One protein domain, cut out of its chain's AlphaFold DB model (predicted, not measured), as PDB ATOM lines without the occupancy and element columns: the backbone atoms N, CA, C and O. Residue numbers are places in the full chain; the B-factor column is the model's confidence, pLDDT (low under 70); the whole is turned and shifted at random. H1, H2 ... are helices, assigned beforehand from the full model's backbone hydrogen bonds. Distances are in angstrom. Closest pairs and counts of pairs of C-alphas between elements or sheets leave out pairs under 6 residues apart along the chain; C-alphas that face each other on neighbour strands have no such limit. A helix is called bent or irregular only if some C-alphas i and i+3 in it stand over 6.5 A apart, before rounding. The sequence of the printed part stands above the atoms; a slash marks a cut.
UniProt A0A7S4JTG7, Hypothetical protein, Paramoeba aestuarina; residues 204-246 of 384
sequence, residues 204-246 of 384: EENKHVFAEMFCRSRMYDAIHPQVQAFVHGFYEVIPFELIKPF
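Overview. This is residues 204 to 246 of the 384 residues of the protein "Hypothetical protein" of Paramoeba aestuarina (UniProt A0A7S4JTG7). Going along from the first printed residue, you meet two helices end to end, H1 and H2, which make a wide V with its corner at Tyr 220; at the far end of H2 the last stretch turns aside into the one-turn helix H3, like a small hook. There is no packed core, and the inside of the V is open. The printed part has 43 residues, with three named helices in the order H1, H2, H3 and no named strand, and its class is all helix. It is extended, with a radius of gyration of the C-alphas of 14.9 A, and flat, spanning 45 by 24 by 9 A.

Arrangement. Start at H1, residues 207 to 219, and pass Tyr 220 into H2, residues 221 to 237. These two meet only through their link and are near each other, with 6 pairs of C-alphas within 10 A. Near residue 228 you will find a kink of 32 degrees in H2. H2 is also irregular: C-alphas 222 and 225 are 8.4 A apart. H3, residues 240 to 243, meets H2 only through their link, and the two are near each other, again with 6 pairs within 10 A. H1 and H3 are apart. In H1 every O i to N i+4 pair is within hydrogen-bond range; in H2 10 of 13 are, and H3 is too short for such a pair.

Along the chain. Find C-alpha 207 at (-23.676, 47.334, -17.546); from there H1 runs 18.0 A to C-alpha 219. H2 begins at C-alpha 221, at (-16.380, 32.601, -27.881), and runs 24.5 A to C-alpha 237. H3 ends at C-alpha 243, at (-28.488, 31.682, -47.267).

Size, cuts and confidence. The two C-alphas farthest apart, those of Glu 204 and Val 237, are 45.8 A apart. Both links are tight, and the printed part has no cut. Residues 222 to 230, which belong to H2, stand free. The mean pLDDT of the printed part is 91.3, and no printed residue is under 70.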
ATOM      1  N   GLU A 204     -23.790  51.633 -13.708       93.31
ATOM      2  CA  GLU A 204     -25.070  51.771 -14.413       93.31
ATOM      3  C   GLU A 204     -24.869  52.160 -15.887       93.31
ATOM      4  O   GLU A 204     -25.632  51.737 -16.757       93.31
ATOM      5  N   GLU A 205     -23.802  52.904 -16.171       93.69
ATOM      6  CA  GLU A 205     -23.439  53.375 -17.501       93.69
ATOM      7  C   GLU A 205     -22.831  52.270 -18.372       93.69
ATOM      8  O   GLU A 205     -23.050  52.294 -19.575       93.69
ATOM      9  N   ASN A 206     -22.101  51.296 -17.810       91.12
ATOM     10  CA  ASN A 206     -21.381  50.277 -18.596       91.12
ATOM     11  C   ASN A 206     -22.002  48.866 -18.545       91.12
ATOM     12  O   ASN A 206     -21.553  47.968 -19.259       91.12
ATOM     13  N   LYS A 207     -23.051  48.656 -17.737       92.75
ATOM     14  CA  LYS A 207     -23.676  47.334 -17.546       92.75
ATOM     15  C   LYS A 207     -24.186  46.678 -18.829       92.75
ATOM     16  O   LYS A 207     -24.223  45.455 -18.895       92.75
ATOM     17  N   HIS A 208     -24.600  47.470 -19.819       90.94
ATOM     18  CA  HIS A 208     -25.113  46.958 -21.089       90.94
ATOM     19  C   HIS A 208     -23.986  46.315 -21.907       90.94
ATOM     20  O   HIS A 208     -24.126  45.167 -22.310       90.94
ATOM     21  N   VAL A 209     -22.836  46.993 -22.015       90.19
ATOM     22  CA  VAL A 209     -21.619  46.463 -22.652       90.19
ATOM     23  C   VAL A 209     -21.142  45.203 -21.936       90.19
ATOM     24  O   VAL A 209     -20.841  44.195 -22.569       90.19
ATOM     25  N   PHE A 210     -21.119  45.230 -20.599       89.94
ATOM     26  CA  PHE A 210     -20.752  44.054 -19.814       89.94
ATOM     27  C   PHE A 210     -21.683  42.866 -20.097       89.94
ATOM     28  O   PHE A 210     -21.207  41.752 -20.311       89.94
ATOM     29  N   ALA A 211     -23.002  43.088 -20.100       90.44
ATOM     30  CA  ALA A 211     -23.989  42.040 -20.348       90.44
ATOM     31  C   ALA A 211     -23.856  41.451 -21.759       90.44
ATOM     32  O   ALA A 211     -23.866  40.230 -21.910       90.44
ATOM     33  N   GLU A 212     -23.681  42.301 -22.768       88.38
ATOM     34  CA  GLU A 212     -23.480  41.891 -24.157       88.38
ATOM     35  C   GLU A 212     -22.220  41.030 -24.316       88.38
ATOM     36  O   GLU A 212     -22.298  39.895 -24.795       88.38
ATOM     37  N   MET A 213     -21.075  41.516 -23.824       88.25
ATOM     38  CA  MET A 213     -19.820  40.764 -23.858       88.25
ATOM     39  C   MET A 213     -19.943  39.438 -23.103       88.25
ATOM     40  O   MET A 213     -19.482  38.405 -23.592       88.25
ATOM     41  N   PHE A 214     -20.598  39.435 -21.937       88.06
ATOM     42  CA  PHE A 214     -20.845  38.228 -21.144       88.06
ATOM     43  C   PHE A 214     -21.645  37.182 -21.912       88.06
ATOM     44  O   PHE A 214     -21.244  36.012 -21.957       88.06
ATOM     45  N   CYS A 215     -22.740  37.598 -22.545       88.62
ATOM     46  CA  CYS A 215     -23.549  36.730 -23.388       88.62
ATOM     47  C   CYS A 215     -22.727  36.178 -24.557       88.62
ATOM     48  O   CYS A 215     -22.670  34.958 -24.730       88.62
ATOM     49  N   ARG A 216     -22.013  37.037 -25.295       87.44
ATOM     50  CA  ARG A 216     -21.150  36.630 -26.417       87.44
ATOM     51  C   ARG A 216     -20.095  35.612 -25.995       87.44
ATOM     52  O   ARG A 216     -19.967  34.566 -26.628       87.44
ATOM     53  N   SER A 217     -19.392  35.872 -24.897       86.69
ATOM     54  CA  SER A 217     -18.338  34.985 -24.407       86.69
ATOM     55  C   SER A 217     -18.866  33.590 -24.084       86.69
ATOM     56  O   SER A 217     -18.254  32.576 -24.432       86.69
ATOM     57  N   ARG A 218     -20.044  33.523 -23.456       86.06
ATOM     58  CA  ARG A 218     -20.675  32.256 -23.073       86.06
ATOM     59  C   ARG A 218     -21.315  31.515 -24.238       86.06
ATOM     60  O   ARG A 218     -21.286  30.286 -24.229       86.06
ATOM     61  N   MET A 219     -21.896  32.231 -25.196       86.00
ATOM     62  CA  MET A 219     -22.666  31.633 -26.289       86.00
ATOM     63  C   MET A 219     -21.826  31.344 -27.534       86.00
ATOM     64  O   MET A 219     -22.104  30.369 -28.226       86.00
ATOM     65  N   TYR A 220     -20.808  32.158 -27.814       86.94
ATOM     66  CA  TYR A 220     -20.015  32.079 -29.040       86.94
ATOM     67  C   TYR A 220     -18.536  31.817 -28.762       86.94
ATOM     68  O   TYR A 220     -18.026  30.789 -29.202       86.94
ATOM     69  N   ASP A 221     -17.849  32.677 -27.998       86.50
ATOM     70  CA  ASP A 221     -16.380  32.601 -27.881       86.50
ATOM     71  C   ASP A 221     -15.916  31.258 -27.288       86.50
ATOM     72  O   ASP A 221     -14.952  30.656 -27.764       86.50
ATOM     73  N   ALA A 222     -16.652  30.730 -26.303       85.88
ATOM     74  CA  ALA A 222     -16.368  29.436 -25.677       85.88
ATOM     75  C   ALA A 222     -16.415  28.234 -26.647       85.88
ATOM     76  O   ALA A 222     -15.832  27.185 -26.356       85.88
ATOM     77  N   ILE A 223     -17.106  28.369 -27.783       90.31
ATOM     78  CA  ILE A 223     -17.272  27.323 -28.804       90.31
ATOM     79  C   ILE A 223     -16.832  27.786 -30.200       90.31
ATOM     80  O   ILE A 223     -17.135  27.128 -31.198       90.31
ATOM     81  N   HIS A 224     -16.113  28.908 -30.280       91.12
ATOM     82  CA  HIS A 224     -15.812  29.589 -31.534       91.12
ATOM     83  C   HIS A 224     -15.094  28.697 -32.566       91.12
ATOM     84  O   HIS A 224     -15.574  28.631 -33.700       91.12
ATOM     85  N   PRO A 225     -14.043  27.922 -32.219       93.25
ATOM     86  CA  PRO A 225     -13.391  27.027 -33.182       93.25
ATOM     87  C   PRO A 225     -14.335  25.980 -33.795       93.25
ATOM     88  O   PRO A 225     -14.212  25.632 -34.968       93.25
ATOM     89  N   GLN A 226     -15.285  25.469 -33.008       96.06
ATOM     90  CA  GLN A 226     -16.264  24.472 -33.436       96.06
ATOM     91  C   GLN A 226     -17.304  25.095 -34.369       96.06
ATOM     92  O   GLN A 226     -17.647  24.493 -35.386       96.06
ATOM     93  N   VAL A 227     -17.770  26.305 -34.042       93.50
ATOM     94  CA  VAL A 227     -18.699  27.061 -34.890       93.50
ATOM     95  C   VAL A 227     -18.038  27.410 -36.221       93.50
ATOM     96  O   VAL A 227     -18.632  27.157 -37.262       93.50
ATOM     97  N   GLN A 228     -16.793  27.892 -36.214       94.12
ATOM     98  CA  GLN A 228     -16.051  28.214 -37.438       94.12
ATOM     99  C   GLN A 228     -15.867  26.992 -38.344       94.12
ATOM    100  O   GLN A 228     -16.162  27.059 -39.535       94.12
ATOM    101  N   ALA A 229     -15.469  25.844 -37.787       96.25
ATOM    102  CA  ALA A 229     -15.348  24.609 -38.562       96.25
ATOM    103  C   ALA A 229     -16.691  24.155 -39.169       96.25
ATOM    104  O   ALA A 229     -16.727  23.703 -40.315       96.25
ATOM    105  N   PHE A 230     -17.794  24.292 -38.421       95.50
ATOM    106  CA  PHE A 230     -19.138  23.983 -38.914       95.50
ATOM    107  C   PHE A 230     -19.559  24.925 -40.045       95.50
ATOM    108  O   PHE A 230     -19.958  24.455 -41.107       95.50
ATOM    109  N   VAL A 231     -19.442  26.239 -39.831       93.81
ATOM    110  CA  VAL A 231     -19.816  27.276 -40.805       93.81
ATOM    111  C   VAL A 231     -19.010  27.117 -42.090       93.81
ATOM    112  O   VAL A 231     -19.576  27.163 -43.178       93.81
ATOM    113  N   HIS A 232     -17.711  26.842 -41.967       93.69
ATOM    114  CA  HIS A 232     -16.851  26.578 -43.107       93.69
ATOM    115  C   HIS A 232     -17.340  25.378 -43.933       93.69
ATOM    116  O   HIS A 232     -17.629  25.523 -45.118       93.69
ATOM    117  N   GLY A 233     -17.511  24.211 -43.301       96.50
ATOM    118  CA  GLY A 233     -18.003  23.018 -44.001       96.50
ATOM    119  C   GLY A 233     -19.419  23.191 -44.564       96.50
ATOM    120  O   GLY A 233     -19.747  22.628 -45.606       96.50
ATOM    121  N   PHE A 234     -20.260  23.995 -43.908       95.00
ATOM    122  CA  PHE A 234     -21.586  24.338 -44.412       95.00
ATOM    123  C   PHE A 234     -21.502  25.191 -45.689       95.00
ATOM    124  O   PHE A 234     -22.177  24.877 -46.672       95.00
ATOM    125  N   TYR A 235     -20.632  26.208 -45.718       95.06
ATOM    126  CA  TYR A 235     -20.456  27.088 -46.879       95.06
ATOM    127  C   TYR A 235     -19.692  26.465 -48.052       95.06
ATOM    128  O   TYR A 235     -19.911  26.878 -49.191       95.06
ATOM    129  N   GLU A 236     -18.877  25.433 -47.819       95.88
ATOM    130  CA  GLU A 236     -18.311  24.614 -48.904       95.88
ATOM    131  C   GLU A 236     -19.401  23.931 -49.749       95.88
ATOM    132  O   GLU A 236     -19.208  23.689 -50.942       95.88
ATOM    133  N   VAL A 237     -20.550  23.620 -49.139       96.38
ATOM    134  CA  VAL A 237     -21.678  22.955 -49.806       96.38
ATOM    135  C   VAL A 237     -22.724  23.963 -50.279       96.38
ATOM    136  O   VAL A 237     -23.240  23.834 -51.392       96.38
ATOM    137  N   ILE A 238     -23.061  24.951 -49.444       94.12
ATOM    138  CA  ILE A 238     -24.099  25.948 -49.721       94.12
ATOM    139  C   ILE A 238     -23.498  27.356 -49.613       94.12
ATOM    140  O   ILE A 238     -23.284  27.830 -48.501       94.12
ATOM    141  N   PRO A 239     -23.272  28.066 -50.734       93.94
ATOM    142  CA  PRO A 239     -22.701  29.409 -50.709       93.94
ATOM    143  C   PRO A 239     -23.479  30.382 -49.814       93.94
ATOM    144  O   PRO A 239     -24.710  30.430 -49.864       93.94
ATOM    145  N   PHE A 240     -22.750  31.214 -49.064       90.25
ATOM    146  CA  PHE A 240     -23.315  32.191 -48.126       90.25
ATOM    147  C   PHE A 240     -24.382  33.100 -48.757       90.25
ATOM    148  O   PHE A 240     -25.446  33.301 -48.175       90.25
ATOM    149  N   GLU A 241     -24.150  33.572 -49.985       92.62
ATOM    150  CA  GLU A 241     -25.076  34.454 -50.712       92.62
ATOM    151  C   GLU A 241     -26.467  33.839 -50.935       92.62
ATOM    152  O   GLU A 241     -27.452  34.562 -51.074       92.62
ATOM    153  N   LEU A 242     -26.576  32.504 -50.946       93.19
ATOM    154  CA  LEU A 242     -27.866  31.820 -51.069       93.19
ATOM    155  C   LEU A 242     -28.625  31.757 -49.741       93.19
ATOM    156  O   LEU A 242     -29.849  31.659 -49.756       93.19
ATOM    157  N   ILE A 243     -27.916  31.797 -48.614       91.25
ATOM    158  CA  ILE A 243     -28.488  31.682 -47.267       91.25
ATOM    159  C   ILE A 243     -28.796  33.054 -46.662       91.25
ATOM    160  O   ILE A 243     -29.788  33.192 -45.950       91.25
ATOM    161  N   LYS A 244     -28.011  34.079 -47.004       89.56
ATOM    162  CA  LYS A 244     -28.157  35.464 -46.525       89.56
ATOM    163  C   LYS A 244     -29.592  36.035 -46.559       89.56
ATOM    164  O   LYS A 244     -29.931  36.773 -45.639       89.56
ATOM    165  N   PRO A 245     -30.455  35.737 -47.555       90.00
ATOM    166  CA  PRO A 245     -31.814  36.287 -47.593       90.00
ATOM    167  C   PRO A 245     -32.797  35.663 -46.591       90.00
ATOM    168  O   PRO A 245     -33.919  36.158 -46.477       90.00
ATOM    169  N   PHE A 246     -32.440  34.549 -45.945       83.12
ATOM    170  CA  PHE A 246     -33.313  33.846 -45.010       83.12
ATOM    171  C   PHE A 246     -33.110  34.361 -43.584       83.12
ATOM    172  O   PHE A 246     -31.987  34.514 -43.108       83.12
TER     173      PHE A 246